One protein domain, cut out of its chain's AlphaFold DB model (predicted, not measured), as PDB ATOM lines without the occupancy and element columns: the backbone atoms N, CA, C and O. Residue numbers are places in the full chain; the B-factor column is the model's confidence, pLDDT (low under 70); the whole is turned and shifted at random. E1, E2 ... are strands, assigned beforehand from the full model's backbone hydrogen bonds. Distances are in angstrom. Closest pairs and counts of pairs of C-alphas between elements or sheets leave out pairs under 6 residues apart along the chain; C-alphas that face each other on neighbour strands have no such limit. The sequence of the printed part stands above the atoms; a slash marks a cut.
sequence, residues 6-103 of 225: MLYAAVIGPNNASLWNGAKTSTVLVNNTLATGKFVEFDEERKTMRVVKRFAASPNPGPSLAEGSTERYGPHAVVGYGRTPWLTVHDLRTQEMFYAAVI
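Overview. This is residues 6 to 103 of the 225 residues of an uncharacterized protein of Mycena chlorophos (UniProt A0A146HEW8). Two antiparallel sheets pack partly face to face as a sandwich with crossed strands: a twisted, curled sheet of five strands, E3 E2 E1 E4 E5, and a sheet of four, E6 E7 E8 E9. E1, E4 and E5 meet the second sheet, while E2 and E3 lie away from it, and the turn of the E4 and E5 hairpin, with Glu 45, makes one far end of the domain. The printed part has 98 residues with nine named strands, E1 to E9 in chain order, and no named helix; the class is all strand. The whole is compact, with a radius of gyration of the C-alphas of 12.8 A and spans of 39 by 28 by 22 A.

Arrangement. E1, residues 6 to 11, and E2, residues 17 to 21, form a hairpin, with N 18 and O 10 3.3 A apart. E3, residues 24 to 27, forms a hairpin with E2, where N 19 and O 26 are 3.3 A apart; E1 E2 E3 is a meander, each strand the antiparallel neighbour of the one before. E4, residues 36 to 43, is antiparallel to E1 at 147 degrees, with N 7 and O 40 3.0 A apart; E1 E2 E3 E4 is a Greek key, a meander of three whose first strand is the neighbour of the fourth. E5, residues 48 to 56, forms a hairpin with E4, with N 37 and O 55 2.8 A apart, and bends by 57 degrees at residue 53. E6, residues 69 to 73, E7, residues 76 to 80, E8, residues 86 to 91, and E9, residues 97 to 102, form a second meander, with N 71 and O 78, N 77 and O 90, and N 89 and O 99 each 2.9 A apart. The strands of the two sheets stand at 59 degrees. The closest C-alphas of E1 and E6 are those of Ala 10 and Ser 69, 4.7 A apart; those of E4 and E6 are Gly 37 and Thr 70, 5.3 A.

Along the chain. C-alpha 6, where E1 begins, is at (224.523, 412.302, 486.373). From first to last C-alpha, E1 measures 16.5 A, E4 21.6 A, E5 23.2 A and E8 16.7 A. E9 ends at C-alpha 102, (211.749, 430.071, 504.159).

Size, cuts and confidence. The C-alphas of Glu 45 and Ile 103 are the two farthest apart, at 41.7 A. The printed part has no cut. The link from E5 to E6, residues 57 to 68, is long. The mean pLDDT of the printed part is 73.1, and residues 6 to 33 are under 70.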
ATOM      1  N   MET A   6     225.558 411.817 485.467       40.75
ATOM      2  CA  MET A   6     224.523 412.302 486.373       40.75
ATOM      3  C   MET A   6     224.443 413.821 486.241       40.75
ATOM      4  O   MET A   6     225.416 414.521 486.523       40.75
ATOM      5  N   LEU A   7     223.281 414.330 485.836       47.31
ATOM      6  CA  LEU A   7     223.044 415.762 485.695       47.31
ATOM      7  C   LEU A   7     222.167 416.276 486.842       47.31
ATOM      8  O   LEU A   7     221.238 415.608 487.313       47.31
ATOM      9  N   TYR A   8     222.451 417.504 487.269       44.16
ATOM     10  CA  TYR A   8     221.685 418.214 488.290       44.16
ATOM     11  C   TYR A   8     220.677 419.130 487.602       44.16
ATOM     12  O   TYR A   8     221.051 419.955 486.766       44.16
ATOM     13  N   ALA A   9     219.398 418.983 487.940       52.84
ATOM     14  CA  ALA A   9     218.339 419.813 487.389       52.84
ATOM     15  C   ALA A   9     217.577 420.490 488.521       52.84
ATOM     16  O   ALA A   9     217.050 419.824 489.419       52.84
ATOM     17  N   ALA A  10     217.456 421.809 488.433       48.97
ATOM     18  CA  ALA A  10     216.571 422.564 489.295       48.97
ATOM     19  C   ALA A  10     215.421 423.187 488.502       48.97
ATOM     20  O   ALA A  10     215.618 423.738 487.418       48.97
ATOM     21  N   VAL A  11     214.237 423.028 489.100       50.44
ATOM     22  CA  VAL A  11     213.028 423.863 489.057       50.44
ATOM     23  C   VAL A  11     212.713 424.562 487.737       50.44
ATOM     24  O   VAL A  11     213.367 425.532 487.387       50.44
ATOM     25  N   ILE A  12     211.599 424.162 487.113       43.50
ATOM     26  CA  ILE A  12     210.483 425.060 486.766       43.50
ATOM     27  C   ILE A  12     209.180 424.275 487.044       43.50
ATOM     28  O   ILE A  12     209.181 423.041 487.080       43.50
ATOM     29  N   GLY A  13     208.098 424.995 487.349       40.75
ATOM     30  CA  GLY A  13     206.723 424.507 487.485       40.75
ATOM     31  C   GLY A  13     206.194 423.908 486.178       40.75
ATOM     32  O   GLY A  13     206.972 423.290 485.452       40.75
ATOM     33  N   PRO A  14     204.897 424.031 485.839       33.66
ATOM     34  CA  PRO A  14     204.377 423.382 484.644       33.66
ATOM     35  C   PRO A  14     205.229 423.783 483.437       33.66
ATOM     36  O   PRO A  14     205.295 424.952 483.063       33.66
ATOM     37  N   ASN A  15     205.889 422.776 482.865       34.53
ATOM     38  CA  ASN A  15     206.624 422.817 481.615       34.53
ATOM     39  C   ASN A  15     208.084 423.271 481.614       34.53
ATOM     40  O   ASN A  15     208.503 423.575 480.523       34.53
ATOM     41  N   ASN A  16     208.924 423.257 482.657       36.38
ATOM     42  CA  ASN A  16     210.379 423.351 482.376       36.38
ATOM     43  C   ASN A  16     211.283 422.700 483.467       36.38
ATOM     44  O   ASN A  16     210.878 422.436 484.596       36.38
ATOM     45  N   ALA A  17     212.541 422.446 483.124       45.50
ATOM     46  CA  ALA A  17     213.645 422.095 484.012       45.50
ATOM     47  C   ALA A  17     214.919 422.674 483.392       45.50
ATOM     48  O   ALA A  17     215.100 422.552 482.179       45.50
ATOM     49  N   SER A  18     215.781 423.303 484.194       46.38
ATOM     50  CA  SER A  18     217.048 423.858 483.709       46.38
ATOM     51  C   SER A  18     218.211 422.940 484.087       46.38
ATOM     52  O   SER A  18     218.382 422.579 485.253       46.38
ATOM     53  N   LEU A  19     218.978 422.517 483.077       51.44
ATOM     54  CA  LEU A  19     220.204 421.732 483.219       51.44
ATOM     55  C   LEU A  19     221.412 422.636 482.964       51.44
ATOM     56  O   LEU A  19     221.429 423.375 481.976       51.44
ATOM     57  N   TRP A  20     222.427 422.553 483.824       37.28
ATOM     58  CA  TRP A  20     223.706 423.234 483.623       37.28
ATOM     59  C   TRP A  20     224.819 422.200 483.422       37.28
ATOM     60  O   TRP A  20     225.150 421.465 484.347       37.28
ATOM     61  N   ASN A  21     225.389 422.144 482.212       40.53
ATOM     62  CA  ASN A  21     226.604 421.378 481.909       40.53
ATOM     63  C   ASN A  21     227.611 422.266 481.154       40.53
ATOM     64  O   ASN A  21     227.688 422.233 479.926       40.53
ATOM     65  N   GLY A  22     228.312 423.139 481.887       38.53
ATOM     66  CA  GLY A  22     229.568 423.780 481.467       38.53
ATOM     67  C   GLY A  22     229.560 424.780 480.298       38.53
ATOM     68  O   GLY A  22     230.478 425.588 480.225       38.53
ATOM     69  N   ALA A  23     228.570 424.786 479.397       34.28
ATOM     70  CA  ALA A  23     228.502 425.743 478.278       34.28
ATOM     71  C   ALA A  23     227.122 425.887 477.601       34.28
ATOM     72  O   ALA A  23     226.955 426.770 476.759       34.28
ATOM     73  N   LYS A  24     226.126 425.044 477.913       33.84
ATOM     74  CA  LYS A  24     224.788 425.114 477.296       33.84
ATOM     75  C   LYS A  24     223.685 424.850 478.317       33.84
ATOM     76  O   LYS A  24     223.698 423.828 478.999       33.84
ATOM     77  N   THR A  25     222.711 425.752 478.382       37.22
ATOM     78  CA  THR A  25     221.446 425.551 479.095       37.22
ATOM     79  C   THR A  25     220.522 424.737 478.195       37.22
ATOM     80  O   THR A  25     220.161 425.195 477.114       37.22
ATOM     81  N   SER A  26     220.150 423.529 478.615       39.22
ATOM     82  CA  SER A  26     219.085 422.764 477.953       39.22
ATOM     83  C   SER A  26     217.839 422.816 478.824       39.22
ATOM     84  O   SER A  26     217.898 422.469 480.005       39.22
ATOM     85  N   THR A  27     216.728 423.271 478.247       43.59
ATOM     86  CA  THR A  27     215.429 423.327 478.920       43.59
ATOM     87  C   THR A  27     214.617 422.093 478.537       43.59
ATOM     88  O   THR A  27     214.312 421.901 477.363       43.59
ATOM     89  N   VAL A  28     214.262 421.251 479.511       46.69
ATOM     90  CA  VAL A  28     213.388 420.082 479.294       46.69
ATOM     91  C   VAL A  28     212.000 420.390 479.847       46.69
ATOM     92  O   VAL A  28     211.872 420.722 481.022       46.69
ATOM     93  N   LEU A  29     210.950 420.270 479.030       42.34
ATOM     94  CA  LEU A  29     209.570 420.485 479.475       42.34
ATOM     95  C   LEU A  29     209.112 419.286 480.325       42.34
ATOM     96  O   LEU A  29     208.942 418.185 479.809       42.34
ATOM     97  N   VAL A  30     208.890 419.483 481.628       48.69
ATOM     98  CA  VAL A  30     208.261 418.475 482.500       48.69
ATOM     99  C   VAL A  30     206.977 419.069 483.069       48.69
ATOM    100  O   VAL A  30     207.016 420.082 483.764       48.69
ATOM    101  N   ASN A  31     205.829 418.447 482.802       48.06
ATOM    102  CA  ASN A  31     204.558 418.883 483.376       48.06
ATOM    103  C   ASN A  31     204.492 418.456 484.859       48.06
ATOM    104  O   ASN A  31     204.238 417.292 485.161       48.06
ATOM    105  N   ASN A  32     204.798 419.362 485.794       56.41
ATOM    106  CA  ASN A  32     204.580 419.164 487.232       56.41
ATOM    107  C   ASN A  32     203.778 420.339 487.798       56.41
ATOM    108  O   ASN A  32     204.120 421.498 487.577       56.41
ATOM    109  N   THR A  33     202.769 420.035 488.611       68.44
ATOM    110  CA  THR A  33     202.000 421.028 489.376       68.44
ATOM    111  C   THR A  33     202.759 421.566 490.595       68.44
ATOM    112  O   THR A  33     202.378 422.598 491.139       68.44
ATOM    113  N   LEU A  34     203.848 420.904 491.013       77.88
ATOM    114  CA  LEU A  34     204.653 421.248 492.189       77.88
ATOM    115  C   LEU A  34     206.143 421.398 491.849       77.88
ATOM    116  O   LEU A  34     206.716 420.590 491.107       77.88
ATOM    117  N   ALA A  35     206.791 422.388 492.462       79.62
ATOM    118  CA  ALA A  35     208.233 422.564 492.419       79.62
ATOM    119  C   ALA A  35     208.930 421.433 493.184       79.62
ATOM    120  O   ALA A  35     208.573 421.087 494.311       79.62
ATOM    121  N   THR A  36     209.941 420.844 492.553       85.06
ATOM    122  CA  THR A  36     210.735 419.758 493.134       85.06
ATOM    123  C   THR A  36     212.176 419.859 492.651       85.06
ATOM    124  O   THR A  36     212.408 420.116 491.469       85.06
ATOM    125  N   GLY A  37     213.135 419.596 493.536       86.06
ATOM    126  CA  GLY A  37     214.516 419.336 493.138       86.06
ATOM    127  C   GLY A  37     214.640 417.943 492.530       86.06
ATOM    128  O   GLY A  37     213.944 417.018 492.968       86.06
ATOM    129  N   LYS A  38     215.481 417.775 491.503       85.12
ATOM    130  CA  LYS A  38     215.653 416.484 490.824       85.12
ATOM    131  C   LYS A  38     217.107 416.165 490.542       85.12
ATOM    132  O   LYS A  38     217.891 417.027 490.161       85.12
ATOM    133  N   PHE A  39     217.424 414.885 490.665       81.00
ATOM    134  CA  PHE A  39     218.626 414.315 490.069       81.00
ATOM    135  C   PHE A  39     218.160 413.465 488.895       81.00
ATOM    136  O   PHE A  39     217.179 412.717 489.031       81.00
ATOM    137  N   VAL A  40     218.823 413.603 487.750       78.75
ATOM    138  CA  VAL A  40     218.482 412.872 486.529       78.75
ATOM    139  C   VAL A  40     219.702 412.126 486.002       78.75
ATOM    140  O   VAL A  40     220.825 412.621 486.061       78.75
ATOM    141  N   GLU A  41     219.468 410.926 485.492       77.12
ATOM    142  CA  GLU A  41     220.438 410.189 484.687       77.12
ATOM    143  C   GLU A  41     220.118 410.424 483.215       77.12
ATOM    144  O   GLU A  41     218.949 410.345 482.814       77.12
ATOM    145  N   PHE A  42     221.149 410.712 482.426       78.56
ATOM    146  CA  PHE A  42     221.049 410.808 480.978       78.56
ATOM    147  C   PHE A  42     221.704 409.585 480.336       78.56
ATOM    148  O   PHE A  42     222.873 409.285 480.577       78.56
ATOM    149  N   ASP A  43     220.931 408.869 479.527       78.62
ATOM    150  CA  ASP A  43     221.430 407.836 478.631       78.62
ATOM    151  C   ASP A  43     221.785 408.508 477.303       78.62
ATOM    152  O   ASP A  43     220.902 408.907 476.534       78.62
ATOM    153  N   GLU A  44     223.082 408.667 477.049       78.00
ATOM    154  CA  GLU A  44     223.571 409.369 475.866       78.00
ATOM    155  C   GLU A  44     223.327 408.614 474.560       78.00
ATOM    156  O   GLU A  44     223.166 409.259 473.522       78.00
ATOM    157  N   GLU A  45     223.307 407.282 474.584       82.69
ATOM    158  CA  GLU A  45     223.094 406.464 473.387       82.69
ATOM    159  C   GLU A  45     221.630 406.533 472.967       82.69
ATOM    160  O   GLU A  45     221.309 406.815 471.813       82.69
ATOM    161  N   ARG A  46     220.731 406.342 473.937       85.31
ATOM    162  CA  ARG A  46     219.283 406.381 473.706       85.31
ATOM    163  C   ARG A  46     218.734 407.801 473.644       85.31
ATOM    164  O   ARG A  46     217.575 407.978 473.285       85.31
ATOM    165  N   LYS A  47     219.534 408.803 474.031       81.25
ATOM    166  CA  LYS A  47     219.108 410.201 474.214       81.25
ATOM    167  C   LYS A  47     217.878 410.309 475.122       81.25
ATOM    168  O   LYS A  47     216.987 411.121 474.883       81.25
ATOM    169  N   THR A  48     217.831 409.491 476.173       79.06
ATOM    170  CA  THR A  48     216.725 409.491 477.144       79.06
ATOM    171  C   THR A  48     217.192 409.990 478.502       79.06
ATOM    172  O   THR A  48     218.349 409.824 478.877       79.06
ATOM    173  N   MET A  49     216.288 410.616 479.252       75.50
ATOM    174  CA  MET A  49     216.536 411.049 480.626       75.50
ATOM    175  C   MET A  49     215.577 410.346 481.574       75.50
ATOM    176  O   MET A  49     214.391 410.197 481.274       75.50
ATOM    177  N   ARG A  50     216.070 409.985 482.758       77.69
ATOM    178  CA  ARG A  50     215.254 409.414 483.831       77.69
ATOM    179  C   ARG A  50     215.515 410.143 485.138       77.69
ATOM    180  O   ARG A  50     216.654 410.356 485.533       77.69
ATOM    181  N   VAL A  51     214.444 410.489 485.848       81.69
ATOM    182  CA  VAL A  51     214.546 411.031 487.208       81.69
ATOM    183  C   VAL A  51     214.938 409.908 488.166       81.69
ATOM    184  O   VAL A  51     214.235 408.902 488.249       81.69
ATOM    185  N   VAL A  52     216.027 410.098 488.910       84.06
ATOM    186  CA  VAL A  52     216.517 409.125 489.901       84.06
ATOM    187  C   VAL A  52     216.231 409.528 491.336       84.06
ATOM    188  O   VAL A  52     216.074 408.662 492.194       84.06
ATOM    189  N   LYS A  53     216.130 410.833 491.605       86.25
ATOM    190  CA  LYS A  53     215.707 411.371 492.904       86.25
ATOM    191  C   LYS A  53     214.812 412.579 492.707       86.25
ATOM    192  O   LYS A  53     214.959 413.325 491.736       86.25
ATOM    193  N   ARG A  54     213.890 412.766 493.648       87.38
ATOM    194  CA  ARG A  54     212.939 413.875 493.665       87.38
ATOM    195  C   ARG A  54     212.773 414.374 495.097       87.38
ATOM    196  O   ARG A  54     212.519 413.574 495.991       87.38
ATOM    197  N   PHE A  55     212.876 415.683 495.282       88.25
ATOM    198  CA  PHE A  55     212.784 416.349 496.581       88.25
ATOM    199  C   PHE A  55     211.692 417.415 496.509       88.25
ATOM    200  O   PHE A  55     211.759 418.297 495.653       88.25
ATOM    201  N   ALA A  56     210.655 417.306 497.337       82.94
ATOM    202  CA  ALA A  56     209.540 418.251 497.348       82.94
ATOM    203  C   ALA A  56     209.783 419.400 498.326       82.94
ATOM    204  O   ALA A  56     210.361 419.196 499.395       82.94
ATOM    205  N   ALA A  57     209.280 420.589 497.976       77.56
ATOM    206  CA  ALA A  57     209.171 421.686 498.926       77.56
ATOM    207  C   ALA A  57     208.245 421.251 500.069       77.56
ATOM    208  O   ALA A  57     207.078 420.942 499.847       77.56
ATOM    209  N   SER A  58     208.780 421.189 501.281       78.94
ATOM    210  CA  SER A  58     208.071 420.809 502.501       78.94
ATOM    211  C   SER A  58     208.456 421.813 503.591       78.94
ATOM    212  O   SER A  58     209.598 422.281 503.584       78.94
ATOM    213  N   PRO A  59     207.536 422.207 504.491       75.44
ATOM    214  CA  PRO A  59     206.175 421.691 504.689       75.44
ATOM    215  C   PRO A  59     205.120 422.207 503.703       75.44
ATOM    216  O   PRO A  59     204.022 421.660 503.671       75.44
ATOM    217  N   ASN A  60     205.413 423.244 502.914       76.81
ATOM    218  CA  ASN A  60     204.412 423.890 502.064       76.81
ATOM    219  C   ASN A  60     204.740 423.724 500.565       76.81
ATOM    220  O   ASN A  60     205.389 424.601 499.980       76.81
ATOM    221  N   PRO A  61     204.349 422.594 499.944       78.94
ATOM    222  CA  PRO A  61     204.596 422.352 498.533       78.94
ATOM    223  C   PRO A  61     203.785 423.310 497.665       78.94
ATOM    224  O   PRO A  61     202.629 423.615 497.940       78.94
ATOM    225  N   GLY A  62     204.373 423.749 496.559       76.38
ATOM    226  CA  GLY A  62     203.646 424.515 495.560       76.38
ATOM    227  C   GLY A  62     204.430 424.689 494.273       76.38
ATOM    228  O   GLY A  62     205.577 424.244 494.186       76.38
ATOM    229  N   PRO A  63     203.811 425.285 493.247       78.62
ATOM    230  CA  PRO A  63     204.484 425.570 491.993       78.62
ATOM    231  C   PRO A  63     205.521 426.682 492.177       78.62
ATOM    232  O   PRO A  63     205.348 427.590 492.988       78.62
ATOM    233  N   SER A  64     206.560 426.648 491.347       78.06
ATOM    234  CA  SER A  64     207.534 427.730 491.227       78.06
ATOM    235  C   SER A  64     207.730 428.072 489.760       78.06
ATOM    236  O   SER A  64     208.027 427.198 488.950       78.06
ATOM    237  N   LEU A  65     207.504 429.331 489.397       74.00
ATOM    238  CA  LEU A  65     207.466 429.764 487.996       74.00
ATOM    239  C   LEU A  65     208.844 430.144 487.438       74.00
ATOM    240  O   LEU A  65     208.985 430.295 486.230       74.00
ATOM    241  N   ALA A  66     209.843 430.319 488.300       74.75
ATOM    242  CA  ALA A  66     211.189 430.717 487.918       74.75
ATOM    243  C   ALA A  66     212.187 430.388 489.034       74.75
ATOM    244  O   ALA A  66     211.791 430.216 490.191       74.75
ATOM    245  N   GLU A  67     213.473 430.432 488.673       81.44
ATOM    246  CA  GLU A  67     214.608 430.310 489.593       81.44
ATOM    247  C   GLU A  67     214.707 428.927 490.249       81.44
ATOM    248  O   GLU A  67     214.127 427.961 489.763       81.44
ATOM    249  N   GLY A  68     215.465 428.819 491.339       83.88
ATOM    250  CA  GLY A  68     215.664 427.580 492.068       83.88
ATOM    251  C   GLY A  68     216.978 426.888 491.723       83.88
ATOM    252  O   GLY A  68     217.650 427.166 490.729       83.88
ATOM    253  N   SER A  69     217.379 425.985 492.610       85.81
ATOM    254  CA  SER A  69     218.637 425.233 492.515       85.81
ATOM    255  C   SER A  69     218.479 423.865 493.163       85.81
ATOM    256  O   SER A  69     217.614 423.654 494.014       85.81
ATOM    257  N   THR A  70     219.281 422.906 492.727       87.25
ATOM    258  CA  THR A  70     219.361 421.565 493.297       87.25
ATOM    259  C   THR A  70     220.803 421.143 493.172       87.25
ATOM    260  O   THR A  70     221.299 420.955 492.065       87.25
ATOM    261  N   GLU A  71     221.470 421.033 494.308       84.69
ATOM    262  CA  GLU A  71     222.902 420.799 494.368       84.69
ATOM    263  C   GLU A  71     223.227 419.716 495.388       84.69
ATOM    264  O   GLU A  71     222.509 419.504 496.371       84.69
ATOM    265  N   ARG A  72     224.319 419.002 495.127       86.62
ATOM    266  CA  ARG A  72     224.835 417.964 496.011       86.62
ATOM    267  C   ARG A  72     225.936 418.530 496.897       86.62
ATOM    268  O   ARG A  72     226.933 419.029 496.393       86.62
ATOM    269  N   TYR A  73     225.805 418.303 498.199       85.62
ATOM    270  CA  TYR A  73     226.816 418.617 499.204       85.62
ATOM    271  C   TYR A  73     227.098 417.373 500.043       85.62
ATOM    272  O   TYR A  73     226.374 417.056 500.987       85.62
ATOM    273  N   GLY A  74     228.132 416.618 499.663       86.12
ATOM    274  CA  GLY A  74     228.471 415.347 500.306       86.12
ATOM    275  C   GLY A  74     227.301 414.346 500.254       86.12
ATOM    276  O   GLY A  74     226.906 413.946 499.149       86.12
ATOM    277  N   PRO A  75     226.753 413.915 501.410       90.38
ATOM    278  CA  PRO A  75     225.592 413.029 501.481       90.38
ATOM    279  C   PRO A  75     224.245 413.763 501.374       90.38
ATOM    280  O   PRO A  75     223.208 413.115 501.482       90.38
ATOM    281  N   HIS A  76     224.228 415.083 501.157       91.25
ATOM    282  CA  HIS A  76     223.004 415.885 501.173       91.25
ATOM    283  C   HIS A  76     222.628 416.460 499.803       91.25
ATOM    284  O   HIS A  76     223.491 416.814 498.996       91.25
ATOM    285  N   ALA A  77     221.323 416.586 499.565       89.75
ATOM    286  CA  ALA A  77     220.751 417.426 498.518       89.75
ATOM    287  C   ALA A  77     220.281 418.744 499.136       89.75
ATOM    288  O   ALA A  77     219.447 418.741 500.043       89.75
ATOM    289  N   VAL A  78     220.776 419.858 498.609       90.88
ATOM    290  CA  VAL A  78     220.336 421.210 498.958       90.88
ATOM    291  C   VAL A  78     219.474 421.721 497.818       90.88
ATOM    292  O   VAL A  78     219.896 421.726 496.661       90.88
ATOM    293  N   VAL A  79     218.243 422.107 498.137       90.38
ATOM    294  CA  VAL A  79     217.245 422.495 497.139       90.38
ATOM    295  C   VAL A  79     216.676 423.858 497.492       90.38
ATOM    296  O   VAL A  79     216.141 424.036 498.584       90.38
ATOM    297  N   GLY A  80     216.775 424.801 496.558       90.12
ATOM    298  CA  GLY A  80     216.058 426.072 496.587       90.12
ATOM    299  C   GLY A  80     214.899 426.044 495.599       90.12
ATOM    300  O   GLY A  80     215.095 425.640 494.451       90.12
ATOM    301  N   TYR A  81     213.713 426.476 496.028       87.00
ATOM    302  CA  TYR A  81     212.491 426.380 495.223       87.00
ATOM    303  C   TYR A  81     212.094 427.687 494.523       87.00
ATOM    304  O   TYR A  81     210.983 427.787 494.006       87.00
ATOM    305  N   GLY A  82     212.991 428.666 494.408       85.00
ATOM    306  CA  GLY A  82     212.809 429.814 493.525       85.00
ATOM    307  C   GLY A  82     211.756 430.802 494.021       85.00
ATOM    308  O   GLY A  82     211.787 431.316 495.140       85.00
ATOM    309  N   ARG A  83     210.746 431.029 493.179       81.62
ATOM    310  CA  ARG A  83     209.550 431.799 493.550       81.62
ATOM    311  C   ARG A  83     208.733 431.194 494.684       81.62
ATOM    312  O   ARG A  83     207.905 431.896 495.239       81.62
ATOM    313  N   THR A  84     208.953 429.932 495.040       82.12
ATOM    314  CA  THR A  84     208.566 429.429 496.356       82.12
ATOM    315  C   THR A  84     209.810 429.547 497.242       82.12
ATOM    316  O   THR A  84     210.679 428.687 497.126       82.12
ATOM    317  N   PRO A  85     209.956 430.572 498.105       84.88
ATOM    318  CA  PRO A  85     211.235 430.914 498.740       84.88
ATOM    319  C   PRO A  85     211.646 429.961 499.877       84.88
ATOM    320  O   PRO A  85     212.304 430.361 500.840       84.88
ATOM    321  N   TRP A  86     211.244 428.695 499.777       87.38
ATOM    322  CA  TRP A  86     211.743 427.603 500.587       87.38
ATOM    323  C   TRP A  86     213.149 427.207 500.153       87.38
ATOM    324  O   TRP A  86     213.531 427.228 498.976       87.38
ATOM    325  N   LEU A  87     213.893 426.753 501.145       90.00
ATOM    326  CA  LEU A  87     215.128 426.023 500.990       90.00
ATOM    327  C   LEU A  87     215.084 424.806 501.905       90.00
ATOM    328  O   LEU A  87     214.638 424.897 503.048       90.00
ATOM    329  N   THR A  88     215.505 423.657 501.394       92.31
ATOM    330  CA  THR A  88     215.469 422.392 502.134       92.31
ATOM    331  C   THR A  88     216.772 421.638 501.973       92.31
ATOM    332  O   THR A  88     217.368 421.682 500.894       92.31
ATOM    333  N   VAL A  89     217.159 420.894 503.006       93.81
ATOM    334  CA  VAL A  89     218.264 419.936 502.944       93.81
ATOM    335  C   VAL A  89     217.727 418.533 503.210       93.81
ATOM    336  O   VAL A  89     216.991 418.311 504.177       93.81
ATOM    337  N   HIS A  90     218.088 417.606 502.323       93.12
ATOM    338  CA  HIS A  90     217.644 416.214 502.336       93.12
ATOM    339  C   HIS A  90     218.832 415.263 502.395       93.12
ATOM    340  O   HIS A  90     219.869 415.534 501.788       93.12
ATOM    341  N   ASP A  91     218.666 414.121 503.054       93.56
ATOM    342  CA  ASP A  91     219.598 413.001 502.931       93.56
ATOM    343  C   ASP A  91     219.474 412.384 501.526       93.56
ATOM    344  O   ASP A  91     218.381 412.061 501.057       93.56
ATOM    345  N   LEU A  92     220.589 412.229 500.805       87.69
ATOM    346  CA  LEU A  92     220.557 411.700 499.436       87.69
ATOM    347  C   LEU A  92     220.161 410.228 499.376       87.69
ATOM    348  O   LEU A  92     219.651 409.795 498.343       87.69
ATOM    349  N   ARG A  93     220.420 409.441 500.420       90.25
ATOM    350  CA  ARG A  93     220.136 408.006 500.445       90.25
ATOM    351  C   ARG A  93     218.661 407.753 500.747       90.25
ATOM    352  O   ARG A  93     218.055 406.975 500.018       90.25
ATOM    353  N   THR A  94     218.097 408.406 501.762       93.81
ATOM    354  CA  THR A  94     216.701 408.204 502.197       93.81
ATOM    355  C   THR A  94     215.708 409.158 501.538       93.81
ATOM    356  O   THR A  94     214.521 408.856 501.504       93.81
ATOM    357  N   GLN A  95     216.178 410.280 500.979       90.06
ATOM    358  CA  GLN A  95     215.358 411.412 500.519       90.06
ATOM    359  C   GLN A  95     214.574 412.113 501.640       90.06
ATOM    360  O   GLN A  95     213.680 412.908 501.352       90.06
ATOM    361  N   GLU A  96     214.907 411.848 502.904       93.12
ATOM    362  CA  GLU A  96     214.274 412.508 504.041       93.12
ATOM    363  C   GLU A  96     214.793 413.936 504.198       93.12
ATOM    364  O   GLU A  96     216.000 414.191 504.185       93.12
ATOM    365  N   MET A  97     213.863 414.866 504.393       93.00
ATOM    366  CA  MET A  97     214.159 416.252 504.728       93.00
ATOM    367  C   MET A  97     214.513 416.356 506.212       93.00
ATOM    368  O   MET A  97     213.687 416.025 507.062       93.00
ATOM    369  N   PHE A  98     215.687 416.894 506.533       92.12
ATOM    370  CA  PHE A  98     216.078 417.165 507.924       92.12
ATOM    371  C   PHE A  98     216.249 418.659 508.225       92.12
ATOM    372  O   PHE A  98     216.453 419.041 509.376       92.12
ATOM    373  N   TYR A  99     216.148 419.520 507.209       92.81
ATOM    374  CA  TYR A  99     216.156 420.968 507.384       92.81
ATOM    375  C   TYR A  99     215.262 421.654 506.355       92.81
ATOM    376  O   TYR A  99     215.279 421.300 505.175       92.81
ATOM    377  N   ALA A 100     214.531 422.672 506.805       91.12
ATOM    378  CA  ALA A 100     213.774 423.582 505.962       91.12
ATOM    379  C   ALA A 100     213.854 425.002 506.526       91.12
ATOM    380  O   ALA A 100     213.759 425.205 507.737       91.12
ATOM    381  N   ALA A 101     213.975 425.983 505.642       89.88
ATOM    382  CA  ALA A 101     213.785 427.388 505.968       89.88
ATOM    383  C   ALA A 101     213.045 428.088 504.827       89.88
ATOM    384  O   ALA A 101     213.054 427.627 503.688       89.88
ATOM    385  N   VAL A 102     212.412 429.212 505.139       87.25
ATOM    386  CA  VAL A 102     211.749 430.071 504.159       87.25
ATOM    387  C   VAL A 102     212.242 431.496 504.333       87.25
ATOM    388  O   VAL A 102     212.405 431.971 505.458       87.25
ATOM    389  N   ILE A 103     212.495 432.180 503.219       85.25
ATOM    390  CA  ILE A 103     212.745 433.619 503.236       85.25
ATOM    391  C   ILE A 103     211.382 434.312 503.189       85.25
ATOM    392  O   ILE A 103     210.665 434.213 502.198       85.25
TER     393      ILE A 103